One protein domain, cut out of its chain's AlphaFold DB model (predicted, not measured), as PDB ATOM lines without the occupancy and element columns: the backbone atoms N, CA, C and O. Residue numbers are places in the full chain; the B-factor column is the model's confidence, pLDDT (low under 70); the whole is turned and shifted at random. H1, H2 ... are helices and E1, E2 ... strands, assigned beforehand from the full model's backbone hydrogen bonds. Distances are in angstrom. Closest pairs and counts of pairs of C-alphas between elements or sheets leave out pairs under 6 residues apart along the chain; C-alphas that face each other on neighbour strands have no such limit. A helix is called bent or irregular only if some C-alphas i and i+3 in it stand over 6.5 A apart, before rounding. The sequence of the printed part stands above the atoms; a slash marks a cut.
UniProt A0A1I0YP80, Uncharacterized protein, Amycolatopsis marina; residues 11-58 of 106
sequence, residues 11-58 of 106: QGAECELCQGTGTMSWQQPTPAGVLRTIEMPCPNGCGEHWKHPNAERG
ATOM      1  N   GLN A  11      40.581  -6.643  37.129       66.81
ATOM      2  CA  GLN A  11      40.662  -5.758  38.300       66.81
ATOM      3  C   GLN A  11      39.612  -4.635  38.320       66.81
ATOM      4  O   GLN A  11      39.632  -3.791  39.214       66.81
ATOM      5  N   GLY A  12      38.708  -4.589  37.336       67.38
ATOM      6  CA  GLY A  12      37.596  -3.637  37.337       67.38
ATOM      7  C   GLY A  12      36.530  -4.008  38.373       67.38
ATOM      8  O   GLY A  12      36.383  -5.178  38.724       67.38
ATOM      9  N   ALA A  13      35.780  -3.008  38.847       69.56
ATOM     10  CA  ALA A  13      34.751  -3.182  39.876       69.56
ATOM     11  C   ALA A  13      33.633  -4.157  39.461       69.56
ATOM     12  O   ALA A  13      33.070  -4.838  40.314       69.56
ATOM     13  N   GLU A  14      33.348  -4.259  38.159       79.31
ATOM     14  CA  GLU A  14      32.378  -5.197  37.604       79.31
ATOM     15  C   GLU A  14      32.859  -5.689  36.235       79.31
ATOM     16  O   GLU A  14      33.202  -4.902  35.355       79.31
ATOM     17  N   CYS A  15      32.955  -7.007  36.060       86.44
ATOM     18  CA  CYS A  15      33.413  -7.585  34.802       86.44
ATOM     19  C   CYS A  15      32.281  -7.572  33.776       86.44
ATOM     20  O   CYS A  15      31.327  -8.313  33.953       86.44
ATOM     21  N   GLU A  16      32.405  -6.837  32.671       89.56
ATOM     22  CA  GLU A  16      31.350  -6.749  31.639       89.56
ATOM     23  C   GLU A  16      30.946  -8.109  31.038       89.56
ATOM     24  O   GLU A  16      29.811  -8.294  30.605       89.56
ATOM     25  N   LEU A  17      31.861  -9.083  31.035       89.12
ATOM     26  CA  LEU A  17      31.651 -10.381  30.397       89.12
ATOM     27  C   LEU A  17      30.795 -11.340  31.241       89.12
ATOM     28  O   LEU A  17      29.954 -12.054  30.706       89.12
ATOM     29  N   CYS A  18      31.028 -11.381  32.555       90.69
ATOM     30  CA  CYS A  18      30.253 -12.219  33.479       90.69
ATOM     31  C   CYS A  18      29.350 -11.417  34.418       90.69
ATOM     32  O   CYS A  18      28.666 -12.012  35.243       90.69
ATOM     33  N   GLN A  19      29.372 -10.087  34.336       89.81
ATOM     34  CA  GLN A  19      28.643  -9.154  35.206       89.81
ATOM     35  C   GLN A  19      28.876  -9.458  36.691       89.81
ATOM     36  O   GLN A  19      27.958  -9.559  37.495       89.81
ATOM     37  N   GLY A  20      30.136  -9.742  37.034       87.12
ATOM     38  CA  GLY A  20      30.545 -10.078  38.400       87.12
ATOM     39  C   GLY A  20      30.138 -11.472  38.900       87.12
ATOM     40  O   GLY A  20      30.516 -11.833  40.009       87.12
ATOM     41  N   THR A  21      29.436 -12.290  38.109       89.94
ATOM     42  CA  THR A  21      28.970 -13.623  38.555       89.94
ATOM     43  C   THR A  21      30.063 -14.696  38.570       89.94
ATOM     44  O   THR A  21      29.888 -15.751  39.174       89.94
ATOM     45  N   GLY A  22      31.184 -14.470  37.879       89.12
ATOM     46  CA  GLY A  22      32.274 -15.444  37.755       89.12
ATOM     47  C   GLY A  22      32.053 -16.538  36.701       89.12
ATOM     48  O   GLY A  22      33.007 -17.247  36.371       89.12
ATOM     49  N   THR A  23      30.861 -16.616  36.100       91.50
ATOM     50  CA  THR A  23      30.465 -17.628  35.107       91.50
ATOM     51  C   THR A  23      29.686 -16.980  33.958       91.50
ATOM     52  O   THR A  23      28.936 -16.033  34.151       91.50
ATOM     53  N   MET A  24      29.860 -17.471  32.734       93.25
ATOM     54  CA  MET A  24      29.010 -17.126  31.592       93.25
ATOM     55  C   MET A  24      27.957 -18.210  31.394       93.25
ATOM     56  O   MET A  24      28.286 -19.394  31.472       93.25
ATOM     57  N   SER A  25      26.721 -17.809  31.092       93.69
ATOM     58  CA  SER A  25      25.600 -18.724  30.872       93.69
ATOM     59  C   SER A  25      24.881 -18.420  29.560       93.69
ATOM     60  O   SER A  25      24.609 -17.259  29.249       93.69
ATOM     61  N   TRP A  26      24.581 -19.453  28.772       95.19
ATOM     62  CA  TRP A  26      23.780 -19.335  27.549       95.19
ATOM     63  C   TRP A  26      22.965 -20.603  27.289       95.19
ATOM     64  O   TRP A  26      23.237 -21.669  27.841       95.19
ATOM     65  N   GLN A  27      21.953 -20.496  26.425       98.06
ATOM     66  CA  GLN A  27      21.183 -21.649  25.960       98.06
ATOM     67  C   GLN A  27      21.789 -22.205  24.671       98.06
ATOM     68  O   GLN A  27      22.020 -21.465  23.716       98.06
ATOM     69  N   GLN A  28      22.008 -23.517  24.629       97.25
ATOM     70  CA  GLN A  28      22.489 -24.228  23.452       97.25
ATOM     71  C   GLN A  28      21.468 -25.291  23.022       97.25
ATOM     72  O   GLN A  28      21.051 -26.102  23.854       97.25
ATOM     73  N   PRO A  29      21.063 -25.340  21.743       96.81
ATOM     74  CA  PRO A  29      20.221 -26.417  21.246       96.81
ATOM     75  C   PRO A  29      20.984 -27.743  21.232       96.81
ATOM     76  O   PRO A  29      22.173 -27.810  20.913       96.81
ATOM     77  N   THR A  30      20.284 -28.815  21.577       95.38
ATOM     78  CA  THR A  30      20.779 -30.190  21.459       95.38
ATOM     79  C   THR A  30      20.231 -30.853  20.192       95.38
ATOM     80  O   THR A  30      19.216 -30.399  19.663       95.38
ATOM     81  N   PRO A  31      20.830 -31.962  19.715       95.19
ATOM     82  CA  PRO A  31      20.286 -32.721  18.584       95.19
ATOM     83  C   PRO A  31      18.840 -33.200  18.790       95.19
ATOM     84  O   PRO A  31      18.119 -33.405  17.822       95.19
ATOM     85  N   ALA A  32      18.401 -33.340  20.046       94.19
ATOM     86  CA  ALA A  32      17.025 -33.677  20.408       94.19
ATOM     87  C   ALA A  32      16.049 -32.480  20.333       94.19
ATOM     88  O   ALA A  32      14.879 -32.627  20.672       94.19
ATOM     89  N   GLY A  33      16.514 -31.288  19.939       93.88
ATOM     90  CA  GLY A  33      15.698 -30.073  19.838       93.88
ATOM     91  C   GLY A  33      15.420 -29.367  21.171       93.88
ATOM     92  O   GLY A  33      14.712 -28.366  21.196       93.88
ATOM     93  N   VAL A  34      15.984 -29.853  22.279       96.00
ATOM     94  CA  VAL A  34      15.833 -29.248  23.611       96.00
ATOM     95  C   VAL A  34      16.960 -28.244  23.854       96.00
ATOM     96  O   VAL A  34      18.122 -28.537  23.546       96.00
ATOM     97  N   LEU A  35      16.632 -27.078  24.419       96.94
ATOM     98  CA  LEU A  35      17.624 -26.109  24.888       96.94
ATOM     99  C   LEU A  35      18.221 -26.577  26.214       96.94
ATOM    100  O   LEU A  35      17.493 -26.858  27.165       96.94
ATOM    101  N   ARG A  36      19.550 -26.642  26.273       96.56
ATOM    102  CA  ARG A  36      20.286 -26.846  27.520       96.56
ATOM    103  C   ARG A  36      21.014 -25.570  27.899       96.56
ATOM    104  O   ARG A  36      21.641 -24.935  27.053       96.56
ATOM    105  N   THR A  37      20.994 -25.255  29.183       97.38
ATOM    106  CA  THR A  37      21.851 -24.206  29.728       97.38
ATOM    107  C   THR A  37      23.278 -24.728  29.784       97.38
ATOM    108  O   THR A  37      23.528 -25.848  30.240       97.38
ATOM    109  N   ILE A  38      24.204 -23.945  29.246       96.19
ATOM    110  CA  ILE A  38      25.637 -24.170  29.360       96.19
ATOM    111  C   ILE A  38      26.191 -23.097  30.276       96.19
ATOM    112  O   ILE A  38      25.871 -21.923  30.114       96.19
ATOM    113  N   GLU A  39      27.045 -23.520  31.196       94.56
ATOM    114  CA  GLU A  39      27.791 -22.645  32.083       94.56
ATOM    115  C   GLU A  39      29.283 -22.861  31.845       94.56
ATOM    116  O   GLU A  39      29.750 -23.999  31.749       94.56
ATOM    117  N   MET A  40      30.038 -21.771  31.734       89.94
ATOM    118  CA  MET A  40      31.498 -21.813  31.680       89.94
ATOM    119  C   MET A  40      32.106 -20.757  32.599       89.94
ATOM    120  O   MET A  40      31.604 -19.633  32.628       89.94
ATOM    121  N   PRO A  41      33.216 -21.061  33.297       89.75
ATOM    122  CA  PRO A  41      33.945 -20.064  34.070       89.75
ATOM    123  C   PRO A  41      34.309 -18.846  33.218       89.75
ATOM    124  O   PRO A  41      34.677 -18.978  32.048       89.75
ATOM    125  N   CYS A  42      34.230 -17.654  33.807       88.81
ATOM    126  CA  CYS A  42      34.584 -16.428  33.111       88.81
ATOM    127  C   CYS A  42      36.071 -16.456  32.701       88.81
ATOM    128  O   CYS A  42      36.934 -16.613  33.572       88.81
ATOM    129  N   PRO A  43      36.407 -16.257  31.414       84.75
ATOM    130  CA  PRO A  43      37.793 -16.283  30.943       84.75
ATOM    131  C   PRO A  43      38.668 -15.176  31.547       84.75
ATOM    132  O   PRO A  43      39.884 -15.326  31.577       84.75
ATOM    133  N   ASN A  44      38.059 -14.118  32.087       85.19
ATOM    134  CA  ASN A  44      38.736 -13.027  32.791       85.19
ATOM    135  C   ASN A  44      39.202 -13.387  34.217       85.19
ATOM    136  O   ASN A  44      39.671 -12.522  34.960       85.19
ATOM    137  N   GLY A  45      39.041 -14.646  34.631       83.81
ATOM    138  CA  GLY A  45      39.508 -15.123  35.928       83.81
ATOM    139  C   GLY A  45      38.687 -14.661  37.121       83.81
ATOM    140  O   GLY A  45      39.192 -14.642  38.242       83.81
ATOM    141  N   CYS A  46      37.423 -14.310  36.890       86.44
ATOM    142  CA  CYS A  46      36.498 -13.871  37.935       86.44
ATOM    143  C   CYS A  46      35.934 -15.031  38.780       86.44
ATOM    144  O   CYS A  46      35.377 -14.780  39.842       86.44
ATOM    145  N   GLY A  47      36.041 -16.282  38.316       80.56
ATOM    146  CA  GLY A  47      35.529 -17.466  39.018       80.56
ATOM    147  C   GLY A  47      36.584 -18.174  39.877       80.56
ATOM    148  O   GLY A  47      37.768 -18.179  39.545       80.56
ATOM    149  N   GLU A  48      36.150 -18.841  40.950       75.44
ATOM    150  CA  GLU A  48      37.028 -19.515  41.927       75.44
ATOM    151  C   GLU A  48      37.856 -20.663  41.333       75.44
ATOM    152  O   GLU A  48      38.978 -20.931  41.763       75.44
ATOM    153  N   HIS A  49      37.308 -21.345  40.328       73.25
ATOM    154  CA  HIS A  49      37.945 -22.494  39.684       73.25
ATOM    155  C   HIS A  49      38.819 -22.113  38.486       73.25
ATOM    156  O   HIS A  49      39.476 -22.984  37.911       73.25
ATOM    157  N   TRP A  50      38.836 -20.835  38.094       73.19
ATOM    158  CA  TRP A  50      39.684 -20.383  37.002       73.19
ATOM    159  C   TRP A  50      41.148 -20.391  37.443       73.19
ATOM    160  O   TRP A  50      41.521 -19.822  38.471       73.19
ATOM    161  N   LYS A  51      41.986 -21.035  36.635       67.31
ATOM    162  CA  LYS A  51      43.438 -21.027  36.785       67.31
ATOM    163  C   LYS A  51      44.034 -20.333  35.575       67.31
ATOM    164  O   LYS A  51      43.665 -20.633  34.443       67.31
ATOM    165  N   HIS A  52      44.960 -19.415  35.826       64.50
ATOM    166  CA  HIS A  52      45.666 -18.719  34.763       64.50
ATOM    167  C   HIS A  52      46.429 -19.739  33.892       64.50
ATOM    168  O   HIS A  52      47.046 -20.643  34.459       64.50
ATOM    169  N   PRO A  53      46.469 -19.610  32.551       64.12
ATOM    170  CA  PRO A  53      47.257 -20.506  31.699       64.12
ATOM    171  C   PRO A  53      48.741 -20.575  32.089       64.12
ATOM    172  O   PRO A  53      49.399 -21.595  31.901       64.12
ATOM    173  N   ASN A  54      49.281 -19.517  32.706       59.62
ATOM    174  CA  ASN A  54      50.647 -19.520  33.231       59.62
ATOM    175  C   ASN A  54      50.831 -20.498  34.416       59.62
ATOM    176  O   ASN A  54      51.921 -21.025  34.612       59.62
ATOM    177  N   ALA A  55      49.760 -20.809  35.156       57.50
ATOM    178  CA  ALA A  55      49.745 -21.823  36.213       57.50
ATOM    179  C   ALA A  55      49.776 -23.266  35.667       57.50
ATOM    180  O   ALA A  55      50.055 -24.200  36.418       57.50
ATOM    181  N   GLU A  56      49.538 -23.468  34.366       54.22
ATOM    182  CA  GLU A  56      49.681 -24.775  33.709       54.22
ATOM    183  C   GLU A  56      51.095 -25.025  33.168       54.22
ATOM    184  O   GLU A  56      51.423 -26.163  32.833       54.22
ATOM    185  N   ARG A  57      51.977 -24.011  33.150       55.88
ATOM    186  CA  ARG A  57      53.367 -24.175  32.683       55.88
ATOM    187  C   ARG A  57      54.163 -25.191  33.501       55.88
ATOM    188  O   ARG A  57      55.048 -25.827  32.953       55.88
ATOM    189  N   GLY A  58      53.802 -25.426  34.765       56.47
ATOM    190  CA  GLY A  58      54.405 -26.482  35.590       56.47
ATOM    191  C   GLY A  58      54.054 -27.916  35.160       56.47
ATOM    192  O   GLY A  58      54.624 -28.862  35.694       56.47
TER     193      GLY A  58
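What this domain is: This is residues 11 to 58 of the 106 residues of an uncharacterized protein of Amycolatopsis marina (UniProt A0A1I0YP80). A long two-stranded hairpin, E1 and E2, makes one arm of the model, and loops gather at its open end, where E1 begins and E2 ends; a short, free-standing helix, H1, sticks out beyond these loops, away from the hairpin's turn. The loops are residues 11 to 22, before E1, and residues 42 to 52, which lead from E2 to H1. The printed part has 48 residues, with two named strands and one named helix in the order E1, E2, H1; the sheet has the order E1 - E2 and is antiparallel, and the class is mixed, helices and strands, although under half of the residues are in named elements. The whole is only just loose, close to extended, with a radius of gyration of the C-alphas of 13.9 A. Its outline is flat, with spans of 40 by 30 by 13 A.

Where its parts are: The printed part begins at Gln 11, whose C-alpha is at (40.662, -5.758, 38.300). Residues 11 to 22 are a long stretch of 12 residues with no named element, and their C-alphas lie 6 to 18 A from the mean of all C-alphas. The strand E1 follows, residues 23 to 29, from Thr 23 with its C-alpha at (30.465, -17.628, 35.107) to Pro 29, 19.3 A from first to last C-alpha. After the five residues 30 to 34 comes the strand E2, residues 35 to 41, from Leu 35 to Pro 41, 19.7 A from first to last C-alpha. C-alpha 41 is at (33.945, -20.064, 34.070). Residues 42 to 52 lead on to the helix H1, residues 53 to 58, from Pro 53 to Gly 58. H1 ends with C-alpha 58 at (54.405, -26.482, 35.590).

How they stand to each other: E1 and E2 are neighbour strands and form a hairpin joined by a tight link. They are antiparallel, with 154 degrees between their N-to-C directions. Their C-alphas face each other from one end of the strands to the other: those of Thr 23 and Pro 41 are 4.4 A apart, those of Trp 26 and Ile 38 are 5.5 A apart, and those of Pro 29 and Leu 35 are 4.5 A apart. Backbone atoms within hydrogen-bond range across the pair include N 24 and O 40 at 2.8 A and N 38 and O 26 at 2.8 A. H1 and E1 are apart, with no C-alpha of the one within 8 A of the other. H1 stands free: no C-alpha 8 or more residues away along the chain comes within 10 A of residues 53 to 58. H1 is irregular, but only just: the C-alphas of Ala 55 and Gly 58 are 6.6 A apart. In its backbone, 0 of 2 pairs of O i and N i+4 are within hydrogen-bond range, while 2 of 3 pairs of O i and N i+3 are.

The domain as a whole: The two C-alphas farthest apart are those of Gly 33, between E1 and E2, and Gly 58, the last residue of H1, at 41.9 A. The first and last printed C-alphas, those of Gln 11 and Gly 58, are 25.0 A apart. The printed part has no cut and runs from residue 11 to residue 58 of a full chain of 106 residues. The link from E2 to H1, with 11 residues, is long. The mean pLDDT of the printed part is 83.5, with a mean of 95 for E1, 94 for E2 and 58 for H1. Confidence is low, under 70, in 11 residues: residues 11 to 13 and residues 51 to 58, of which 53 to 58 belong to H1.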